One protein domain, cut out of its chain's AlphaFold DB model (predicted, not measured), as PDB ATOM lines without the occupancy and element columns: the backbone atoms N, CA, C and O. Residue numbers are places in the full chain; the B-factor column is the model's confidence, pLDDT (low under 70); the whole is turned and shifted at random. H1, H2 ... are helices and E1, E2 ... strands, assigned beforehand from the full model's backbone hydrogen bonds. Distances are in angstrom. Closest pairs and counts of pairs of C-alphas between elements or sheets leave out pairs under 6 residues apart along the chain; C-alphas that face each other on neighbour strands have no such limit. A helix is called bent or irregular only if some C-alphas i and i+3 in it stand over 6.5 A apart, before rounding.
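What this domain is: This is residues 250 to 416 of the 432 residues of the protein "VWA domain-containing protein" of Planctomycetaceae bacterium (UniProt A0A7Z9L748). One long helix, H4, runs through the core of an elongated body; H2 runs back alongside it, and the helical hairpin H5 and H6 packs on it toward its first residues. A two-stranded ribbon, E1 and E2, packs by E2 on residues 324 to 336 of H4 and reaches one end of the longest axis, while short H1 meets H2 crosswise. The printed part has 167 residues with six named helices and two named strands, in the order H1 H2 H3 H4 E1 H5 H6 E2; the sheet, E1 - E2, is antiparallel and the class is mostly helix. It is only just loose, close to compact, with a radius of gyration of the C-alphas of 18.6 A and spans of 60 by 32 by 31 A.

How they stand to each other: H1, residues 250 to 255, touches H2, residues 265 to 295, through residues 278 to 282 of H2 alone; the closest C-alphas are those of Val 254 and Tyr 282, 5.6 A apart, and the lines are only just about perpendicular, at 73 degrees. H3, residues 297 to 302, meets H2 only through their link. H4, residues 306 to 338, is the hub and touches H2 at a shallow tilt of 27 degrees, opposite ways, closest at the C-alphas of Gln 276 and Ala 330, 5.4 A. H3 and H4 are close but not clearly touching, with the C-alphas of Arg 300 and Gln 309 6.2 A apart. E1, residues 351 to 361, bends by 75 degrees at residue 354, and its residues 356 to 357 pair antiparallel with residues 260 to 261. H5, residues 367 to 387, touches H4 at a shallow tilt of 24 degrees, opposite ways, closest at the C-alphas of Ala 324 and Ser 370, 4.7 A. H6, residues 392 to 402, forms a hairpin with H5, with the C-alphas of Ile 385 and Ala 394 closest at 4.1 A; H4, H5 and H6 form an up and down bundle, each running against the one before. E2, residues 406 to 415, is antiparallel to E1, with N 357 and O 410 2.8 A apart and N 408 and O 359 2.8 A apart, within hydrogen-bond range. Every O i to N i+4 pair is within that range in H2, H4 and H6, against 1 of 2 in H1, 1 of 2 in H3 and 15 of 17 in H5.

Where its parts are: H1 begins at C-alpha 250, (9.117, 84.868, 187.315), and measures 9.2 A; H2 measures 44.3 A, H3 9.1 A and H4 48.1 A. E1 measures 25.2 A, H5 28.5 A and H6 15.1 A. H5 is irregular, with C-alphas 369 and 372 7.0 A apart. E2 measures 28.9 A and ends at C-alpha 415, (19.878, 94.562, 153.568).

The domain as a whole: The C-alphas of Lys 302 and Pro 349 are the two farthest apart, 63.0 A. The printed part has no cut, and the link from H4 to E1, residues 339 to 350, is long. The mean pLDDT of the printed part is 96.1, and no printed residue is under 70.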
ATOM      1  N   LYS A 250       8.231  84.316 186.280       93.06
ATOM      2  CA  LYS A 250       9.117  84.868 187.315       93.06
ATOM      3  C   LYS A 250      10.576  84.635 186.936       93.06
ATOM      4  O   LYS A 250      11.331  85.600 186.843       93.06
ATOM      5  N   SER A 251      10.941  83.390 186.634       93.50
ATOM      6  CA  SER A 251      12.307  83.025 186.248       93.50
ATOM      7  C   SER A 251      12.743  83.694 184.941       93.50
ATOM      8  O   SER A 251      13.877  84.148 184.832       93.50
ATOM      9  N   ALA A 252      11.835  83.874 183.975       95.62
ATOM     10  CA  ALA A 252      12.106  84.554 182.705       95.62
ATOM     11  C   ALA A 252      12.695  85.961 182.891       95.62
ATOM     12  O   ALA A 252      13.599  86.364 182.157       95.62
ATOM     13  N   LYS A 253      12.235  86.709 183.906       95.25
ATOM     14  CA  LYS A 253      12.739  88.063 184.200       95.25
ATOM     15  C   LYS A 253      14.224  88.075 184.550       95.25
ATOM     16  O   LYS A 253      14.868  89.097 184.332       95.25
ATOM     17  N   VAL A 254      14.753  86.954 185.038       95.06
ATOM     18  CA  VAL A 254      16.151  86.773 185.444       95.06
ATOM     19  C   VAL A 254      16.959  86.043 184.368       95.06
ATOM     20  O   VAL A 254      18.065  86.460 184.059       95.06
ATOM     21  N   ILE A 255      16.388  85.011 183.748       95.69
ATOM     22  CA  ILE A 255      17.110  84.074 182.873       95.69
ATOM     23  C   ILE A 255      17.196  84.556 181.421       95.69
ATOM     24  O   ILE A 255      18.136  84.198 180.726       95.69
ATOM     25  N   GLU A 256      16.235  85.352 180.937       97.31
ATOM     26  CA  GLU A 256      16.225  85.857 179.550       97.31
ATOM     27  C   GLU A 256      17.174  87.044 179.363       97.31
ATOM     28  O   GLU A 256      16.742  88.200 179.321       97.31
ATOM     29  N   MET A 257      18.472  86.778 179.292       98.12
ATOM     30  CA  MET A 257      19.495  87.788 179.035       98.12
ATOM     31  C   MET A 257      19.326  88.401 177.644       98.12
ATOM     32  O   MET A 257      18.938  87.743 176.669       98.12
ATOM     33  N   ARG A 258      19.646  89.687 177.536       97.94
ATOM     34  CA  ARG A 258      19.670  90.384 176.252       97.94
ATOM     35  C   ARG A 258      20.763  89.814 175.356       97.94
ATOM     36  O   ARG A 258      21.930  89.763 175.713       97.94
ATOM     37  N   MET A 259      20.380  89.457 174.134       96.88
ATOM     38  CA  MET A 259      21.324  88.956 173.129       96.88
ATOM     39  C   MET A 259      21.646  89.976 172.040       96.88
ATOM     40  O   MET A 259      22.570  89.743 171.270       96.88
ATOM     41  N   THR A 260      20.895  91.080 171.976       97.38
ATOM     42  CA  THR A 260      21.047  92.126 170.960       97.38
ATOM     43  C   THR A 260      21.113  93.510 171.607       97.38
ATOM     44  O   THR A 260      20.304  93.844 172.482       97.38
ATOM     45  N   PHE A 261      22.080  94.323 171.186       98.00
ATOM     46  CA  PHE A 261      22.383  95.620 171.792       98.00
ATOM     47  C   PHE A 261      22.391  96.756 170.770       98.00
ATOM     48  O   PHE A 261      22.758  96.579 169.608       98.00
ATOM     49  N   SER A 262      21.993  97.945 171.224       97.00
ATOM     50  CA  SER A 262      21.927  99.152 170.397       97.00
ATOM     51  C   SER A 262      23.301  99.592 169.883       97.00
ATOM     52  O   SER A 262      24.310  99.436 170.563       97.00
ATOM     53  N   LEU A 263      23.330 100.212 168.702       95.38
ATOM     54  CA  LEU A 263      24.521 100.899 168.190       95.38
ATOM     55  C   LEU A 263      24.747 102.262 168.859       95.38
ATOM     56  O   LEU A 263      25.860 102.778 168.834       95.38
ATOM     57  N   SER A 264      23.692 102.859 169.425       95.31
ATOM     58  CA  SER A 264      23.767 104.160 170.093       95.31
ATOM     59  C   SER A 264      24.534 104.016 171.410       95.31
ATOM     60  O   SER A 264      24.049 103.290 172.281       95.31
ATOM     61  N   PRO A 265      25.683 104.696 171.605       94.94
ATOM     62  CA  PRO A 265      26.494 104.504 172.806       94.94
ATOM     63  C   PRO A 265      25.747 104.785 174.123       94.94
ATOM     64  O   PRO A 265      25.834 103.948 175.022       94.94
ATOM     65  N   PRO A 266      24.950 105.868 174.264       97.00
ATOM     66  CA  PRO A 266      24.177 106.100 175.487       97.00
ATOM     67  C   PRO A 266      23.175 104.980 175.796       97.00
ATOM     68  O   PRO A 266      23.068 104.526 176.937       97.00
ATOM     69  N   GLU A 267      22.464 104.493 174.776       97.81
ATOM     70  CA  GLU A 267      21.492 103.409 174.943       97.81
ATOM     71  C   GLU A 267      22.190 102.069 175.205       97.81
ATOM     72  O   GLU A 267      21.740 101.292 176.044       97.81
ATOM     73  N   PHE A 268      23.320 101.813 174.543       97.81
ATOM     74  CA  PHE A 268      24.151 100.638 174.779       97.81
ATOM     75  C   PHE A 268      24.607 100.572 176.240       97.81
ATOM     76  O   PHE A 268      24.388  99.560 176.902       97.81
ATOM     77  N   VAL A 269      25.171 101.660 176.777       98.31
ATOM     78  CA  VAL A 269      25.621 101.724 178.177       98.31
ATOM     79  C   VAL A 269      24.459 101.450 179.132       98.31
ATOM     80  O   VAL A 269      24.595 100.635 180.046       98.31
ATOM     81  N   LYS A 270      23.290 102.060 178.901       98.50
ATOM     82  CA  LYS A 270      22.084 101.805 179.701       98.50
ATOM     83  C   LYS A 270      21.684 100.326 179.676       98.50
ATOM     84  O   LYS A 270      21.439  99.742 180.731       98.50
ATOM     85  N   GLN A 271      21.646  99.716 178.491       98.56
ATOM     86  CA  GLN A 271      21.333  98.295 178.322       98.56
ATOM     87  C   GLN A 271      22.341  97.411 179.061       98.56
ATOM     88  O   GLN A 271      21.932  96.512 179.789       98.56
ATOM     89  N   VAL A 272      23.639  97.698 178.948       98.44
ATOM     90  CA  VAL A 272      24.694  96.953 179.649       98.44
ATOM     91  C   VAL A 272      24.510  97.003 181.163       98.44
ATOM     92  O   VAL A 272      24.566  95.960 181.807       98.44
ATOM     93  N   ARG A 273      24.244  98.177 181.749       98.38
ATOM     94  CA  ARG A 273      24.077  98.304 183.209       98.38
ATOM     95  C   ARG A 273      22.873  97.514 183.727       98.38
ATOM     96  O   ARG A 273      22.981  96.852 184.759       98.38
ATOM     97  N   ILE A 274      21.760  97.528 182.990       98.19
ATOM     98  CA  ILE A 274      20.575  96.711 183.303       98.19
ATOM     99  C   ILE A 274      20.933  95.220 183.266       98.19
ATOM    100  O   ILE A 274      20.631  94.479 184.201       98.19
ATOM    101  N   GLU A 275      21.606  94.779 182.206       98.06
ATOM    102  CA  GLU A 275      21.933  93.368 182.008       98.06
ATOM    103  C   GLU A 275      23.023  92.865 182.959       98.06
ATOM    104  O   GLU A 275      22.988  91.705 183.347       98.06
ATOM    105  N   GLN A 276      23.950  93.713 183.410       98.00
ATOM    106  CA  GLN A 276      24.923  93.356 184.449       98.00
ATOM    107  C   GLN A 276      24.253  93.152 185.814       98.00
ATOM    108  O   GLN A 276      24.559  92.185 186.514       98.00
ATOM    109  N   ALA A 277      23.301  94.017 186.185       97.94
ATOM    110  CA  ALA A 277      22.514  93.830 187.403       97.94
ATOM    111  C   ALA A 277      21.687  92.534 187.338       97.94
ATOM    112  O   ALA A 277      21.643  91.766 188.302       97.94
ATOM    113  N   LYS A 278      21.093  92.253 186.173       98.00
ATOM    114  CA  LYS A 278      20.367  91.008 185.909       98.00
ATOM    115  C   LYS A 278      21.277  89.776 185.942       98.00
ATOM    116  O   LYS A 278      20.917  88.786 186.572       98.00
ATOM    117  N   ALA A 279      22.465  89.848 185.344       98.25
ATOM    118  CA  ALA A 279      23.464  88.780 185.350       98.25
ATOM    119  C   ALA A 279      23.871  88.402 186.780       98.25
ATOM    120  O   ALA A 279      23.922  87.219 187.104       98.25
ATOM    121  N   LYS A 280      24.066  89.391 187.664       97.94
ATOM    122  CA  LYS A 280      24.344  89.149 189.089       97.94
ATOM    123  C   LYS A 280      23.227  88.348 189.766       97.94
ATOM    124  O   LYS A 280      23.513  87.415 190.509       97.94
ATOM    125  N   LEU A 281      21.965  88.685 189.499       97.62
ATOM    126  CA  LEU A 281      20.822  87.934 190.029       97.62
ATOM    127  C   LEU A 281      20.732  86.524 189.422       97.62
ATOM    128  O   LEU A 281      20.417  85.568 190.127       97.62
ATOM    129  N   TYR A 282      21.042  86.373 188.134       98.38
ATOM    130  CA  TYR A 282      21.044  85.064 187.489       98.38
ATOM    131  C   TYR A 282      22.143  84.148 188.050       98.38
ATOM    132  O   TYR A 282      21.877  82.982 188.332       98.38
ATOM    133  N   LEU A 283      23.336  84.681 188.327       98.44
ATOM    134  CA  LEU A 283      24.401  83.937 189.007       98.44
ATOM    135  C   LEU A 283      23.956  83.411 190.376       98.44
ATOM    136  O   LEU A 283      24.256  82.273 190.704       98.44
ATOM    137  N   GLN A 284      23.162  84.169 191.140       97.94
ATOM    138  CA  GLN A 284      22.603  83.676 192.408       97.94
ATOM    139  C   GLN A 284      21.635  82.499 192.209       97.94
ATOM    140  O   GLN A 284      21.581  81.596 193.040       97.94
ATOM    141  N   TYR A 285      20.860  82.487 191.120       97.62
ATOM    142  CA  TYR A 285      19.983  81.356 190.796       97.62
ATOM    143  C   TYR A 285      20.804  80.119 190.431       97.62
ATOM    144  O   TYR A 285      20.524  79.037 190.939       97.62
ATOM    145  N   LEU A 286      21.828  80.294 189.594       98.62
ATOM    146  CA  LEU A 286      22.719  79.210 189.197       98.62
ATOM    147  C   LEU A 286      23.517  78.665 190.387       98.62
ATOM    148  O   LEU A 286      23.597  77.454 190.522       98.62
ATOM    149  N   GLN A 287      24.018  79.521 191.280       98.38
ATOM    150  CA  GLN A 287      24.750  79.091 192.474       98.38
ATOM    151  C   GLN A 287      23.865  78.283 193.430       98.38
ATOM    152  O   GLN A 287      24.297  77.266 193.954       98.38
ATOM    153  N   ARG A 288      22.606  78.693 193.646       98.25
ATOM    154  CA  ARG A 288      21.675  77.903 194.472       98.25
ATOM    155  C   ARG A 288      21.403  76.530 193.864       98.25
ATOM    156  O   ARG A 288      21.375  75.548 194.595       98.25
ATOM    157  N   ALA A 289      21.230  76.468 192.544       98.44
ATOM    158  CA  ALA A 289      21.066  75.201 191.845       98.44
ATOM    159  C   ALA A 289      22.347  74.350 191.898       98.44
ATOM    160  O   ALA A 289      22.250  73.145 192.086       98.44
ATOM    161  N   GLU A 290      23.534  74.959 191.780       98.56
ATOM    162  CA  GLU A 290      24.821  74.272 191.944       98.56
ATOM    163  C   GLU A 290      24.912  73.617 193.323       98.56
ATOM    164  O   GLU A 290      25.111  72.409 193.398       98.56
ATOM    165  N   ASN A 291      24.680  74.388 194.390       98.50
ATOM    166  CA  ASN A 291      24.753  73.897 195.765       98.50
ATOM    167  C   ASN A 291      23.757  72.754 196.005       98.50
ATOM    168  O   ASN A 291      24.129  71.718 196.545       98.50
ATOM    169  N   ALA A 292      22.509  72.907 195.550       98.19
ATOM    170  CA  ALA A 292      21.487  71.875 195.713       98.19
ATOM    171  C   ALA A 292      21.846  70.573 194.976       98.19
ATOM    172  O   ALA A 292      21.601  69.480 195.484       98.19
ATOM    173  N   MET A 293      22.443  70.678 193.783       97.94
ATOM    174  CA  MET A 293      22.937  69.511 193.052       97.94
ATOM    175  C   MET A 293      24.123  68.881 193.787       97.94
ATOM    176  O   MET A 293      24.119  67.670 193.984       97.94
ATOM    177  N   GLU A 294      25.095  69.673 194.241       97.44
ATOM    178  CA  GLU A 294      26.289  69.201 194.956       97.44
ATOM    179  C   GLU A 294      25.946  68.462 196.260       97.44
ATOM    180  O   GLU A 294      26.434  67.355 196.489       97.44
ATOM    181  N   GLU A 295      25.025  69.001 197.063       96.88
ATOM    182  CA  GLU A 295      24.516  68.363 198.288       96.88
ATOM    183  C   GLU A 295      23.835  67.007 198.014       96.88
ATOM    184  O   GLU A 295      23.832  66.108 198.858       96.88
ATOM    185  N   ALA A 296      23.298  66.822 196.807       95.62
ATOM    186  CA  ALA A 296      22.616  65.607 196.379       95.62
ATOM    187  C   ALA A 296      23.524  64.558 195.717       95.62
ATOM    188  O   ALA A 296      23.012  63.558 195.206       95.62
ATOM    189  N   ALA A 297      24.852  64.719 195.744       96.19
ATOM    190  CA  ALA A 297      25.783  63.766 195.132       96.19
ATOM    191  C   ALA A 297      25.574  62.316 195.625       96.19
ATOM    192  O   ALA A 297      25.544  61.380 194.829       96.19
ATOM    193  N   SER A 298      25.310  62.118 196.919       97.00
ATOM    194  CA  SER A 298      25.026  60.777 197.464       97.00
ATOM    195  C   SER A 298      23.701  60.174 196.968       97.00
ATOM    196  O   SER A 298      23.536  58.953 196.957       97.00
ATOM    197  N   LEU A 299      22.737  61.008 196.560       96.94
ATOM    198  CA  LEU A 299      21.486  60.550 195.954       96.94
ATOM    199  C   LEU A 299      21.727  60.066 194.525       96.94
ATOM    200  O   LEU A 299      21.147  59.057 194.130       96.94
ATOM    201  N   ARG A 300      22.630  60.733 193.793       96.25
ATOM    202  CA  ARG A 300      23.098  60.269 192.485       96.25
ATOM    203  C   ARG A 300      23.628  58.849 192.568       96.25
ATOM    204  O   ARG A 300      23.210  58.008 191.779       96.25
ATOM    205  N   GLU A 301      24.546  58.584 193.493       95.44
ATOM    206  CA  GLU A 301      25.207  57.274 193.621       95.44
ATOM    207  C   GLU A 301      24.219  56.127 193.883       95.44
ATOM    208  O   GLU A 301      24.474  54.988 193.499       95.44
ATOM    209  N   LYS A 302      23.079  56.431 194.514       95.75
ATOM    210  CA  LYS A 302      22.019  55.466 194.842       95.75
ATOM    211  C   LYS A 302      20.976  55.292 193.737       95.75
ATOM    212  O   LYS A 302      20.230  54.316 193.772       95.75
ATOM    213  N   GLU A 303      20.874  56.227 192.793       95.19
ATOM    214  CA  GLU A 303      19.934  56.118 191.675       95.19
ATOM    215  C   GLU A 303      20.382  55.005 190.732       95.19
ATOM    216  O   GLU A 303      21.539  54.941 190.329       95.19
ATOM    217  N   THR A 304      19.456  54.123 190.373       94.06
ATOM    218  CA  THR A 304      19.747  52.940 189.555       94.06
ATOM    219  C   THR A 304      19.464  53.169 188.081       94.06
ATOM    220  O   THR A 304      19.950  52.413 187.243       94.06
ATOM    221  N   SER A 305      18.684  54.200 187.742       96.06
ATOM    222  CA  SER A 305      18.381  54.548 186.360       96.06
ATOM    223  C   SER A 305      19.548  55.290 185.695       96.06
ATOM    224  O   SER A 305      19.825  56.438 186.065       96.06
ATOM    225  N   PRO A 306      20.169  54.719 184.640       97.12
ATOM    226  CA  PRO A 306      21.236  55.390 183.894       97.12
ATOM    227  C   PRO A 306      20.776  56.716 183.282       97.12
ATOM    228  O   PRO A 306      21.543  57.672 183.196       97.12
ATOM    229  N   ARG A 307      19.495  56.809 182.901       97.25
ATOM    230  CA  ARG A 307      18.892  58.033 182.367       97.25
ATOM    231  C   ARG A 307      18.889  59.163 183.391       97.25
ATOM    232  O   ARG A 307      19.301  60.276 183.074       97.25
ATOM    233  N   TRP A 308      18.438  58.879 184.612       97.56
ATOM    234  CA  TRP A 308      18.382  59.880 185.678       97.56
ATOM    235  C   TRP A 308      19.774  60.282 186.157       97.56
ATOM    236  O   TRP A 308      20.021  61.471 186.367       97.56
ATOM    237  N   GLN A 309      20.698  59.325 186.225       98.06
ATOM    238  CA  GLN A 309      22.114  59.590 186.449       98.06
ATOM    239  C   GLN A 309      22.691  60.546 185.387       98.06
ATOM    240  O   GLN A 309      23.198  61.616 185.726       98.06
ATOM    241  N   ALA A 310      22.537  60.227 184.100       98.44
ATOM    242  CA  ALA A 310      23.041  61.063 183.013       98.44
ATOM    243  C   ALA A 310      22.381  62.454 182.971       98.44
ATOM    244  O   ALA A 310      23.049  63.451 182.687       98.44
ATOM    245  N   ASN A 311      21.079  62.544 183.284       98.31
ATOM    246  CA  ASN A 311      20.374  63.820 183.433       98.31
ATOM    247  C   ASN A 311      21.025  64.682 184.522       98.31
ATOM    248  O   ASN A 311      21.322  65.848 184.264       98.31
ATOM    249  N   TYR A 312      21.275  64.117 185.707       98.69
ATOM    250  CA  TYR A 312      21.923  64.831 186.805       98.69
ATOM    251  C   TYR A 312      23.305  65.351 186.408       98.69
ATOM    252  O   TYR A 312      23.558  66.547 186.553       98.69
ATOM    253  N   ASP A 313      24.164  64.494 185.849       98.75
ATOM    254  CA  ASP A 313      25.548  64.868 185.527       98.75
ATOM    255  C   ASP A 313      25.602  65.981 184.482       98.75
ATOM    256  O   ASP A 313      26.329  66.967 184.631       98.75
ATOM    257  N   LEU A 314      24.790  65.852 183.426       98.81
ATOM    258  CA  LEU A 314      24.732  66.836 182.356       98.81
ATOM    259  C   LEU A 314      24.189  68.179 182.855       98.81
ATOM    260  O   LEU A 314      24.769  69.221 182.546       98.81
ATOM    261  N   ILE A 315      23.094  68.167 183.620       98.81
ATOM    262  CA  ILE A 315      22.483  69.390 184.158       98.81
ATOM    263  C   ILE A 315      23.444  70.076 185.126       98.81
ATOM    264  O   ILE A 315      23.618  71.294 185.045       98.81
ATOM    265  N   TYR A 316      24.102  69.313 185.999       98.81
ATOM    266  CA  TYR A 316      25.050  69.860 186.960       98.81
ATOM    267  C   TYR A 316      26.241  70.524 186.247       98.81
ATOM    268  O   TYR A 316      26.544  71.692 186.505       98.81
ATOM    269  N   ALA A 317      26.826  69.849 185.252       98.81
ATOM    270  CA  ALA A 317      27.887  70.420 184.421       98.81
ATOM    271  C   ALA A 317      27.427  71.687 183.671       98.81
ATOM    272  O   ALA A 317      28.155  72.682 183.604       98.81
ATOM    273  N   GLN A 318      26.196  71.694 183.142       98.81
ATOM    274  CA  GLN A 318      25.616  72.861 182.472       98.81
ATOM    275  C   GLN A 318      25.433  74.052 183.409       98.81
ATOM    276  O   GLN A 318      25.743  75.170 183.003       98.81
ATOM    277  N   ILE A 319      24.966  73.848 184.642       98.81
ATOM    278  CA  ILE A 319      24.790  74.933 185.618       98.81
ATOM    279  C   ILE A 319      26.122  75.642 185.868       98.81
ATOM    280  O   ILE A 319      26.191  76.868 185.752       98.81
ATOM    281  N   ILE A 320      27.190  74.884 186.118       98.81
ATOM    282  CA  ILE A 320      28.542  75.418 186.343       98.81
ATOM    283  C   ILE A 320      29.053  76.133 185.083       98.81
ATOM    284  O   ILE A 320      29.522  77.272 185.145       98.81
ATOM    285  N   ALA A 321      28.884  75.523 183.907       98.75
ATOM    286  CA  ALA A 321      29.260  76.134 182.633       98.75
ATOM    287  C   ALA A 321      28.520  77.453 182.365       98.75
ATOM    288  O   ALA A 321      29.075  78.395 181.790       98.75
ATOM    289  N   TYR A 322      27.246  77.528 182.749       98.69
ATOM    290  CA  TYR A 322      26.427  78.719 182.570       98.69
ATOM    291  C   TYR A 322      26.868  79.837 183.515       98.69
ATOM    292  O   TYR A 322      26.859  80.991 183.093       98.69
ATOM    293  N   GLN A 323      27.351  79.523 184.722       98.75
ATOM    294  CA  GLN A 323      27.966  80.527 185.596       98.75
ATOM    295  C   GLN A 323      29.190  81.163 184.939       98.75
ATOM    296  O   GLN A 323      29.235  82.387 184.804       98.75
ATOM    297  N   ALA A 324      30.124  80.351 184.427       98.44
ATOM    298  CA  ALA A 324      31.295  80.848 183.699       98.44
ATOM    299  C   ALA A 324      30.899  81.794 182.553       98.44
ATOM    300  O   ALA A 324      31.423  82.900 182.427       98.44
ATOM    301  N   ARG A 325      29.911  81.389 181.747       98.31
ATOM    302  CA  ARG A 325      29.415  82.175 180.609       98.31
ATOM    303  C   ARG A 325      28.735  83.478 181.018       98.31
ATOM    304  O   ARG A 325      28.857  84.466 180.298       98.31
ATOM    305  N   ILE A 326      28.020  83.503 182.141       98.50
ATOM    306  CA  ILE A 326      27.381  84.725 182.642       98.50
ATOM    307  C   ILE A 326      28.416  85.692 183.234       98.50
ATOM    308  O   ILE A 326      28.297  86.900 183.010       98.50
ATOM    309  N   TYR A 327      29.465  85.191 183.896       98.19
ATOM    310  CA  TYR A 327      30.611  86.018 184.290       98.19
ATOM    311  C   TYR A 327      31.300  86.641 183.069       98.19
ATOM    312  O   TYR A 327      31.471  87.862 183.016       98.19
ATOM    313  N   GLU A 328      31.620  85.830 182.058       98.50
ATOM    314  CA  GLU A 328      32.223  86.294 180.802       98.50
ATOM    315  C   GLU A 328      31.323  87.290 180.060       98.50
ATOM    316  O   GLU A 328      31.804  88.296 179.543       98.50
ATOM    317  N   TYR A 329      30.007  87.077 180.059       98.56
ATOM    318  CA  TYR A 329      29.037  88.007 179.482       98.56
ATOM    319  C   TYR A 329      29.083  89.376 180.162       98.56
ATOM    320  O   TYR A 329      29.246  90.395 179.490       98.56
ATOM    321  N   ALA A 330      28.990  89.422 181.493       98.06
ATOM    322  CA  ALA A 330      29.003  90.685 182.227       98.06
ATOM    323  C   ALA A 330      30.340  91.431 182.071       98.06
ATOM    324  O   ALA A 330      30.348  92.659 181.922       98.06
ATOM    325  N   ALA A 331      31.456  90.693 182.070       97.94
ATOM    326  CA  ALA A 331      32.798  91.241 181.916       97.94
ATOM    327  C   ALA A 331      33.081  91.733 180.491       97.94
ATOM    328  O   ALA A 331      33.614  92.830 180.314       97.94
ATOM    329  N   PHE A 332      32.685  90.970 179.469       98.44
ATOM    330  CA  PHE A 332      32.851  91.374 178.077       98.44
ATOM    331  C   PHE A 332      32.073  92.657 177.777       98.44
ATOM    332  O   PHE A 332      32.601  93.559 177.128       98.44
ATOM    333  N   LEU A 333      30.840  92.777 178.281       98.31
ATOM    334  CA  LEU A 333      30.054  93.998 178.111       98.31
ATOM    335  C   LEU A 333      30.724  95.214 178.766       98.31
ATOM    336  O   LEU A 333      30.751  96.284 178.163       98.31
ATOM    337  N   GLU A 334      31.315  95.058 179.956       97.75
ATOM    338  CA  GLU A 334      32.086  96.136 180.596       97.75
ATOM    339  C   GLU A 334      33.312  96.529 179.768       97.75
ATOM    340  O   GLU A 334      33.566  97.714 179.544       97.75
ATOM    341  N   MET A 335      34.055  95.537 179.276       97.38
ATOM    342  CA  MET A 335      35.197  95.768 178.396       97.38
ATOM    343  C   MET A 335      34.769  96.520 177.129       97.38
ATOM    344  O   MET A 335      35.441  97.474 176.738       97.38
ATOM    345  N   PHE A 336      33.643  96.145 176.518       97.56
ATOM    346  CA  PHE A 336      33.130  96.794 175.312       97.56
ATOM    347  C   PHE A 336      32.674  98.235 175.571       97.56
ATOM    348  O   PHE A 336      32.900  99.096 174.728       97.56
ATOM    349  N   VAL A 337      32.085  98.534 176.736       97.31
ATOM    350  CA  VAL A 337      31.772  99.922 177.134       97.31
ATOM    351  C   VAL A 337      33.043 100.773 177.192       97.31
ATOM    352  O   VAL A 337      33.045 101.906 176.713       97.31
ATOM    353  N   ARG A 338      34.131 100.239 177.760       96.75
ATOM    354  CA  ARG A 338      35.407 100.964 177.904       96.75
ATOM    355  C   ARG A 338      36.160 101.104 176.586       96.75
ATOM    356  O   ARG A 338      36.804 102.120 176.346       96.75
ATOM    357  N   LYS A 339      36.115 100.063 175.757       95.75
ATOM    358  CA  LYS A 339      36.845  99.971 174.494       95.75
ATOM    359  C   LYS A 339      35.936  99.361 173.421       95.75
ATOM    360  O   LYS A 339      36.056  98.169 173.124       95.75
ATOM    361  N   PRO A 340      35.018 100.158 172.845       93.44
ATOM    362  CA  PRO A 340      34.092  99.661 171.841       93.44
ATOM    363  C   PRO A 340      34.835  99.265 170.568       93.44
ATOM    364  O   PRO A 340      35.812  99.894 170.155       93.44
ATOM    365  N   LYS A 341      34.348  98.207 169.919       92.38
ATOM    366  CA  LYS A 341      34.874  97.762 168.630       92.38
ATOM    367  C   LYS A 341      34.439  98.728 167.530       92.38
ATOM    368  O   LYS A 341      33.256  99.035 167.405       92.38
ATOM    369  N   VAL A 342      35.380  99.143 166.687       91.00
ATOM    370  CA  VAL A 342      35.079  99.905 165.469       91.00
ATOM    371  C   VAL A 342      34.862  98.927 164.318       91.00
ATOM    372  O   VAL A 342      35.687  98.045 164.076       91.00
ATOM    373  N   VAL A 343      33.734  99.061 163.624       92.44
ATOM    374  CA  VAL A 343      33.363  98.238 162.466       92.44
ATOM    375  C   VAL A 343      32.810  99.128 161.352       92.44
ATOM    376  O   VAL A 343      32.291 100.209 161.643       92.44
ATOM    377  N   PRO A 344      32.884  98.697 160.084       91.81
ATOM    378  CA  PRO A 344      32.246  99.416 158.987       91.81
ATOM    379  C   PRO A 344      30.736  99.580 159.207       91.81
ATOM    380  O   PRO A 344      30.073  98.672 159.696       91.81
ATOM    381  N   LEU A 345      30.160 100.708 158.782       89.00
ATOM    382  CA  LEU A 345      28.700 100.896 158.807       89.00
ATOM    383  C   LEU A 345      27.976 100.073 157.725       89.00
ATOM    384  O   LEU A 345      26.761  99.901 157.798       89.00
ATOM    385  N   ALA A 346      28.713  99.546 156.745       88.69
ATOM    386  CA  ALA A 346      28.220  98.696 155.666       88.69
ATOM    387  C   ALA A 346      29.276  97.647 155.277       88.69
ATOM    388  O   ALA A 346      30.475  97.920 155.325       88.69
ATOM    389  N   LYS A 347      28.833  96.461 154.842       85.06
ATOM    390  CA  LYS A 347      29.674  95.390 154.275       85.06
ATOM    391  C   LYS A 347      29.370  95.215 152.784       85.06
ATOM    392  O   LYS A 347      28.946  94.153 152.339       85.06
ATOM    393  N   GLY A 348      29.566  96.287 152.022       81.88
ATOM    394  CA  GLY A 348      29.306  96.325 150.582       81.88
ATOM    395  C   GLY A 348      27.991  97.021 150.210       81.88
ATOM    396  O   GLY A 348      27.305  97.567 151.084       81.88
ATOM    397  N   PRO A 349      27.646  97.039 148.909       81.00
ATOM    398  CA  PRO A 349      26.482  97.759 148.420       81.00
ATOM    399  C   PRO A 349      25.204  97.185 149.029       81.00
ATOM    400  O   PRO A 349      24.998  95.975 149.089       81.00
ATOM    401  N   ASN A 350      24.319  98.081 149.450       84.19
ATOM    402  CA  ASN A 350      23.002  97.765 149.986       84.19
ATOM    403  C   ASN A 350      22.966  96.989 151.318       84.19
ATOM    404  O   ASN A 350      22.060  96.180 151.531       84.19
ATOM    405  N   THR A 351      23.915  97.224 152.225       88.81
ATOM    406  CA  THR A 351      23.851  96.717 153.607       88.81
ATOM    407  C   THR A 351      24.059  97.847 154.604       88.81
ATOM    408  O   THR A 351      24.779  98.802 154.315       88.81
ATOM    409  N   LYS A 352      23.435  97.750 155.779       92.31
ATOM    410  CA  LYS A 352      23.678  98.676 156.889       92.31
ATOM    411  C   LYS A 352      23.801  97.928 158.203       92.31
ATOM    412  O   LYS A 352      23.048  96.990 158.454       92.31
ATOM    413  N   LEU A 353      24.722  98.379 159.041       92.88
ATOM    414  CA  LEU A 353      24.840  97.943 160.424       92.88
ATOM    415  C   LEU A 353      23.559  98.311 161.183       92.88
ATOM    416  O   LEU A 353      23.065  99.435 161.060       92.88
ATOM    417  N   VAL A 354      23.013  97.372 161.956       93.06
ATOM    418  CA  VAL A 354      21.735  97.565 162.665       93.06
ATOM    419  C   VAL A 354      21.829  97.389 164.178       93.06
ATOM    420  O   VAL A 354      21.177  98.139 164.900       93.06
ATOM    421  N   HIS A 355      22.621  96.437 164.668       94.56
ATOM    422  CA  HIS A 355      22.824  96.192 166.099       94.56
ATOM    423  C   HIS A 355      24.064  95.322 166.337       94.56
ATOM    424  O   HIS A 355      24.709  94.856 165.394       94.56
ATOM    425  N   TRP A 356      24.398  95.127 167.609       96.94
ATOM    426  CA  TRP A 356      25.391  94.155 168.049       96.94
ATOM    427  C   TRP A 356      24.715  92.886 168.556       96.94
ATOM    428  O   TRP A 356      23.784  92.971 169.357       96.94
ATOM    429  N   ASP A 357      25.230  91.732 168.149       96.88
ATOM    430  CA  ASP A 357      24.769  90.409 168.561       96.88
ATOM    431  C   ASP A 357      25.782  89.731 169.477       96.88
ATOM    432  O   ASP A 357      26.975  89.671 169.176       96.88
ATOM    433  N   ILE A 358      25.299  89.132 170.560       97.06
ATOM    434  CA  ILE A 358      26.119  88.285 171.426       97.06
ATOM    435  C   ILE A 358      26.418  86.956 170.726       97.06
ATOM    436  O   ILE A 358      25.515  86.226 170.300       97.06
ATOM    437  N   ARG A 359      27.702  86.598 170.680       96.00
ATOM    438  CA  ARG A 359      28.195  85.276 170.274       96.00
ATOM    439  C   ARG A 359      29.151  84.725 171.322       96.00
ATOM    440  O   ARG A 359      29.803  85.484 172.030       96.00
ATOM    441  N   THR A 360      29.227  83.402 171.415       95.25
ATOM    442  CA  THR A 360      30.256  82.743 172.224       95.25
ATOM    443  C   THR A 360      31.534  82.555 171.411       95.25
ATOM    444  O   THR A 360      31.478  82.392 170.190       95.25
ATOM    445  N   ARG A 361      32.676  82.571 172.097       95.56
ATOM    446  CA  ARG A 361      34.013  82.313 171.546       95.56
ATOM    447  C   ARG A 361      34.890  81.587 172.575       95.56
ATOM    448  O   ARG A 361      34.439  81.306 173.686       95.56
ATOM    449  N   LYS A 362      36.134  81.260 172.218       94.50
ATOM    450  CA  LYS A 362      37.069  80.578 173.134       94.50
ATOM    451  C   LYS A 362      37.802  81.560 174.050       94.50
ATOM    452  O   LYS A 362      38.110  81.217 175.183       94.50
ATOM    453  N   GLU A 363      38.060  82.768 173.568       95.81
ATOM    454  CA  GLU A 363      38.852  83.786 174.247       95.81
ATOM    455  C   GLU A 363      38.077  84.429 175.400       95.81
ATOM    456  O   GLU A 363      36.998  85.001 175.198       95.81
ATOM    457  N   LEU A 364      38.676  84.371 176.590       97.50
ATOM    458  CA  LEU A 364      38.121  84.860 177.849       97.50
ATOM    459  C   LEU A 364      38.541  86.307 178.126       97.50
ATOM    460  O   LEU A 364      39.633  86.737 177.755       97.50
ATOM    461  N   VAL A 365      37.676  87.048 178.812       96.06
ATOM    462  CA  VAL A 365      37.936  88.407 179.312       96.06
ATOM    463  C   VAL A 365      38.037  88.427 180.838       96.06
ATOM    464  O   VAL A 365      38.724  89.286 181.386       96.06
ATOM    465  N   ALA A 366      37.409  87.474 181.530       94.31
ATOM    466  CA  ALA A 366      37.402  87.384 182.988       94.31
ATOM    467  C   ALA A 366      37.948  86.046 183.493       94.31
ATOM    468  O   ALA A 366      37.438  85.506 184.473       94.31
ATOM    469  N   ALA A 367      39.016  85.540 182.866       95.25
ATOM    470  CA  ALA A 367      39.623  84.251 183.208       95.25
ATOM    471  C   ALA A 367      39.936  84.103 184.708       95.25
ATOM    472  O   ALA A 367      39.724  83.039 185.274       95.25
ATOM    473  N   SER A 368      40.354  85.176 185.391       96.00
ATOM    474  CA  SER A 368      40.617  85.143 186.840       96.00
ATOM    475  C   SER A 368      39.403  84.748 187.693       96.00
ATOM    476  O   SER A 368      39.584  84.275 188.809       96.00
ATOM    477  N   VAL A 369      38.184  84.937 187.182       96.56
ATOM    478  CA  VAL A 369      36.926  84.557 187.842       96.56
ATOM    479  C   VAL A 369      36.301  83.332 187.176       96.56
ATOM    480  O   VAL A 369      35.793  82.455 187.866       96.56
ATOM    481  N   SER A 370      36.311  83.254 185.844       97.62
ATOM    482  CA  SER A 370      35.593  82.216 185.102       97.62
ATOM    483  C   SER A 370      36.357  80.890 185.017       97.62
ATOM    484  O   SER A 370      35.709  79.847 184.933       97.62
ATOM    485  N   GLN A 371      37.695  80.886 185.092       98.06
ATOM    486  CA  GLN A 371      38.509  79.684 184.859       98.06
ATOM    487  C   GLN A 371      38.195  78.512 185.808       98.06
ATOM    488  O   GLN A 371      38.006  77.412 185.294       98.06
ATOM    489  N   PRO A 372      38.021  78.694 187.136       98.12
ATOM    490  CA  PRO A 372      37.674  77.578 188.024       98.12
ATOM    491  C   PRO A 372      36.362  76.877 187.638       98.12
ATOM    492  O   PRO A 372      36.272  75.650 187.652       98.12
ATOM    493  N   TYR A 373      35.351  77.650 187.226       98.38
ATOM    494  CA  TYR A 373      34.083  77.107 186.733       98.38
ATOM    495  C   TYR A 373      34.264  76.386 185.394       98.38
ATOM    496  O   TYR A 373      33.655  75.343 185.166       98.38
ATOM    497  N   ILE A 374      35.102  76.928 184.503       98.50
ATOM    498  CA  ILE A 374      35.411  76.320 183.204       98.50
ATOM    499  C   ILE A 374      36.101  74.973 183.396       98.50
ATOM    500  O   ILE A 374      35.700  74.006 182.751       98.50
ATOM    501  N   ASP A 375      37.084  74.886 184.289       98.56
ATOM    502  CA  ASP A 375      37.831  73.655 184.549       98.56
ATOM    503  C   ASP A 375      36.912  72.580 185.149       98.56
ATOM    504  O   ASP A 375      36.854  71.460 184.630       98.56
ATOM    505  N   LYS A 376      36.109  72.942 186.165       98.56
ATOM    506  CA  LYS A 376      35.116  72.046 186.788       98.56
ATOM    507  C   LYS A 376      34.099  71.549 185.754       98.56
ATOM    508  O   LYS A 376      33.939  70.343 185.579       98.56
ATOM    509  N   ALA A 377      33.465  72.457 185.009       98.62
ATOM    510  CA  ALA A 377      32.485  72.087 183.988       98.62
ATOM    511  C   ALA A 377      33.101  71.253 182.856       98.62
ATOM    512  O   ALA A 377      32.463  70.326 182.362       98.62
ATOM    513  N   THR A 378      34.333  71.561 182.441       98.69
ATOM    514  CA  THR A 378      35.021  70.826 181.373       98.69
ATOM    515  C   THR A 378      35.284  69.386 181.779       98.69
ATOM    516  O   THR A 378      34.942  68.482 181.018       98.69
ATOM    517  N   SER A 379      35.817  69.176 182.986       98.75
ATOM    518  CA  SER A 379      36.024  67.841 183.553       98.75
ATOM    519  C   SER A 379      34.710  67.054 183.614       98.75
ATOM    520  O   SER A 379      34.614  65.941 183.100       98.75
ATOM    521  N   MET A 380      33.644  67.674 184.125       98.75
ATOM    522  CA  MET A 380      32.338  67.019 184.223       98.75
ATOM    523  C   MET A 380      31.726  66.693 182.858       98.75
ATOM    524  O   MET A 380      31.180  65.609 182.673       98.75
ATOM    525  N   PHE A 381      31.830  67.580 181.863       98.81
ATOM    526  CA  PHE A 381      31.367  67.265 180.510       98.81
ATOM    527  C   PHE A 381      32.174  66.136 179.874       98.81
ATOM    528  O   PHE A 381      31.592  65.302 179.181       98.81
ATOM    529  N   GLN A 382      33.488  66.086 180.095       98.75
ATOM    530  CA  GLN A 382      34.321  64.975 179.634       98.75
ATOM    531  C   GLN A 382      33.882  63.656 180.277       98.75
ATOM    532  O   GLN A 382      33.729  62.670 179.557       98.75
ATOM    533  N   GLN A 383      33.570  63.667 181.574       98.69
ATOM    534  CA  GLN A 383      33.015  62.512 182.279       98.69
ATOM    535  C   GLN A 383      31.664  62.079 181.684       98.69
ATOM    536  O   GLN A 383      31.497  60.921 181.319       98.69
ATOM    537  N   VAL A 384      30.732  63.013 181.449       98.75
ATOM    538  CA  VAL A 384      29.440  62.716 180.791       98.75
ATOM    539  C   VAL A 384      29.638  62.074 179.416       98.75
ATOM    540  O   VAL A 384      28.911  61.146 179.055       98.75
ATOM    541  N   ILE A 385      30.611  62.563 178.641       98.56
ATOM    542  CA  ILE A 385      30.947  62.022 177.318       98.56
ATOM    543  C   ILE A 385      31.479  60.592 177.420       98.56
ATOM    544  O   ILE A 385      31.130  59.764 176.574       98.56
ATOM    545  N   GLN A 386      32.333  60.336 178.408       98.31
ATOM    546  CA  GLN A 386      32.957  59.042 178.645       98.31
ATOM    547  C   GLN A 386      31.948  58.005 179.140       98.31
ATOM    548  O   GLN A 386      31.947  56.886 178.632       98.31
ATOM    549  N   ASP A 387      31.078  58.387 180.071       97.75
ATOM    550  CA  ASP A 387      30.146  57.472 180.737       97.75
ATOM    551  C   ASP A 387      28.914  57.153 179.890       97.75
ATOM    552  O   ASP A 387      28.296  56.105 180.057       97.75
ATOM    553  N   ASN A 388      28.552  58.039 178.955       97.00
ATOM    554  CA  ASN A 388      27.333  57.905 178.154       97.00
ATOM    555  C   ASN A 388      27.628  57.918 176.640       97.00
ATOM    556  O   ASN A 388      27.013  58.696 175.895       97.00
ATOM    557  N   PRO A 389      28.576  57.105 176.135       95.38
ATOM    558  CA  PRO A 389      29.026  57.187 174.753       95.38
ATOM    559  C   PRO A 389      27.893  56.847 173.778       95.38
ATOM    560  O   PRO A 389      27.097  55.940 173.997       95.38
ATOM    561  N   GLY A 390      27.824  57.578 172.664       91.94
ATOM    562  CA  GLY A 390      26.812  57.328 171.632       91.94
ATOM    563  C   GLY A 390      25.383  57.724 172.019       91.94
ATOM    564  O   GLY A 390      24.451  57.283 171.356       91.94
ATOM    565  N   THR A 391      25.209  58.562 173.046       95.50
ATOM    566  CA  THR A 391      23.898  59.034 173.518       95.50
ATOM    567  C   THR A 391      23.716  60.556 173.341       95.50
ATOM    568  O   THR A 391      24.711  61.280 173.178       95.50
ATOM    569  N   PRO A 392      22.472  61.079 173.422       94.88
ATOM    570  CA  PRO A 392      22.202  62.517 173.433       94.88
ATOM    571  C   PRO A 392      22.930  63.289 174.538       94.88
ATOM    572  O   PRO A 392      23.331  64.429 174.315       94.88
ATOM    573  N   TRP A 393      23.150  62.683 175.709       97.62
ATOM    574  CA  TRP A 393      23.846  63.342 176.818       97.62
ATOM    575  C   TRP A 393      25.298  63.656 176.467       97.62
ATOM    576  O   TRP A 393      25.733  64.804 176.591       97.62
ATOM    577  N   ALA A 394      26.030  62.663 175.952       96.38
ATOM    578  CA  ALA A 394      27.403  62.859 175.499       96.38
ATOM    579  C   ALA A 394      27.479  63.866 174.349       96.38
ATOM    580  O   ALA A 394      28.375  64.708 174.317       96.38
ATOM    581  N   GLU A 395      26.541  63.819 173.404       93.75
ATOM    582  CA  GLU A 395      26.532  64.790 172.313       93.75
ATOM    583  C   GLU A 395      26.268  66.208 172.830       93.75
ATOM    584  O   GLU A 395      26.937  67.155 172.411       93.75
ATOM    585  N   ARG A 396      25.344  66.374 173.786       95.19
ATOM    586  CA  ARG A 396      25.046  67.692 174.346       95.19
ATOM    587  C   ARG A 396      26.264  68.239 175.078       95.19
ATOM    588  O   ARG A 396      26.617  69.394 174.853       95.19
ATOM    589  N   ALA A 397      26.941  67.410 175.867       98.00
ATOM    590  CA  ALA A 397      28.192  67.764 176.529       98.00
ATOM    591  C   ALA A 397      29.284  68.198 175.527       98.00
ATOM    592  O   ALA A 397      29.919  69.235 175.727       98.00
ATOM    593  N   ARG A 398      29.448  67.495 174.393       96.44
ATOM    594  CA  ARG A 398      30.381  67.913 173.321       96.44
ATOM    595  C   ARG A 398      30.030  69.281 172.751       96.44
ATOM    596  O   ARG A 398      30.921  70.107 172.560       96.44
ATOM    597  N   VAL A 399      28.749  69.531 172.488       93.88
ATOM    598  CA  VAL A 399      28.290  70.825 171.967       93.88
ATOM    599  C   VAL A 399      28.512  71.942 172.985       93.88
ATOM    600  O   VAL A 399      28.925  73.035 172.595       93.88
ATOM    601  N   GLU A 400      28.290  71.690 174.278       96.25
ATOM    602  CA  GLU A 400      28.571  72.672 175.329       96.25
ATOM    603  C   GLU A 400      30.068  73.022 175.401       96.25
ATOM    604  O   GLU A 400      30.401  74.208 175.468       96.25
ATOM    605  N   LEU A 401      30.963  72.034 175.294       96.69
ATOM    606  CA  LEU A 401      32.413  72.260 175.220       96.69
ATOM    607  C   LEU A 401      32.813  73.035 173.955       96.69
ATOM    608  O   LEU A 401      33.534  74.031 174.021       96.69
ATOM    609  N   ALA A 402      32.314  72.611 172.790       95.06
ATOM    610  CA  ALA A 402      32.659  73.206 171.500       95.06
ATOM    611  C   ALA A 402      32.186  74.661 171.366       95.06
ATOM    612  O   ALA A 402      32.824  75.468 170.687       95.06
ATOM    613  N   ARG A 403      31.076  75.010 172.025       92.75
ATOM    614  CA  ARG A 403      30.495  76.357 172.026       92.75
ATOM    615  C   ARG A 403      31.430  77.420 172.615       92.75
ATOM    616  O   ARG A 403      31.297  78.590 172.245       92.75
ATOM    617  N   GLY A 404      32.343  77.030 173.504       94.25
ATOM    618  CA  GLY A 404      33.204  77.942 174.253       94.25
ATOM    619  C   GLY A 404      32.485  78.663 175.400       94.25
ATOM    620  O   GLY A 404      31.267  78.545 175.594       94.25
ATOM    621  N   PHE A 405      33.273  79.410 176.173       97.12
ATOM    622  CA  PHE A 405      32.826  80.102 177.388       97.12
ATOM    623  C   PHE A 405      32.945  81.626 177.293       97.12
ATOM    624  O   PHE A 405      32.172  82.330 177.937       97.12
ATOM    625  N   GLY A 406      33.855  82.128 176.456       97.06
ATOM    626  CA  GLY A 406      34.039  83.554 176.221       97.06
ATOM    627  C   GLY A 406      32.910  84.163 175.397       97.06
ATOM    628  O   GLY A 406      32.125  83.458 174.754       97.06
ATOM    629  N   ILE A 407      32.847  85.493 175.392       98.00
ATOM    630  CA  ILE A 407      31.795  86.268 174.729       98.00
ATOM    631  C   ILE A 407      32.392  87.263 173.738       98.00
ATOM    632  O   ILE A 407      33.514  87.728 173.915       98.00
ATOM    633  N   ASP A 408      31.647  87.550 172.672       97.19
ATOM    634  CA  ASP A 408      31.911  88.637 171.734       97.19
ATOM    635  C   ASP A 408      30.617  89.359 171.349       97.19
ATOM    636  O   ASP A 408      29.535  88.761 171.340       97.19
ATOM    637  N   LEU A 409      30.751  90.628 170.968       96.94
ATOM    638  CA  LEU A 409      29.716  91.383 170.271       96.94
ATOM    639  C   LEU A 409      30.083  91.463 168.792       96.94
ATOM    640  O   LEU A 409      31.023  92.155 168.385       96.94
ATOM    641  N   VAL A 410      29.319  90.744 167.976       95.94
ATOM    642  CA  VAL A 410      29.495  90.728 166.527       95.94
ATOM    643  C   VAL A 410      28.529  91.713 165.869       95.94
ATOM    644  O   VAL A 410      27.393  91.851 166.316       95.94
ATOM    645  N   PRO A 411      28.959  92.423 164.819       94.69
ATOM    646  CA  PRO A 411      28.082  93.350 164.119       94.69
ATOM    647  C   PRO A 411      27.057  92.603 163.257       94.69
ATOM    648  O   PRO A 411      27.453  91.770 162.434       94.69
ATOM    649  N   ASP A 412      25.775  92.944 163.397       92.38
ATOM    650  CA  ASP A 412      24.703  92.477 162.512       92.38
ATOM    651  C   ASP A 412      24.377  93.518 161.430       92.38
ATOM    652  O   ASP A 412      24.248  94.715 161.711       92.38
ATOM    653  N   TYR A 413      24.241  93.060 160.183       90.94
ATOM    654  CA  TYR A 413      23.979  93.908 159.018       90.94
ATOM    655  C   TYR A 413      22.692  93.465 158.321       90.94
ATOM    656  O   TYR A 413      22.573  92.310 157.920       90.94
ATOM    657  N   ASP A 414      21.771  94.403 158.090       85.69
ATOM    658  CA  ASP A 414      20.549  94.162 157.312       85.69
ATOM    659  C   ASP A 414      20.697  94.708 155.885       85.69
ATOM    660  O   ASP A 414      21.428  95.671 155.624       85.69
ATOM    661  N   SER A 415      19.967  94.105 154.951       80.12
ATOM    662  CA  SER A 415      19.878  94.562 153.568       80.12
ATOM    663  C   SER A 415      19.090  95.872 153.479       80.12
ATOM    664  O   SER A 415      17.996  96.010 154.032       80.12
ATOM    665  N   THR A 416      19.621  96.839 152.731       77.69
ATOM    666  CA  THR A 416      18.944  98.101 152.399       77.69
ATOM    667  C   THR A 416      18.287  98.072 151.021       77.69
ATOM    668  O   THR A 416      17.751  99.093 150.589       77.69
TER     669      THR A 416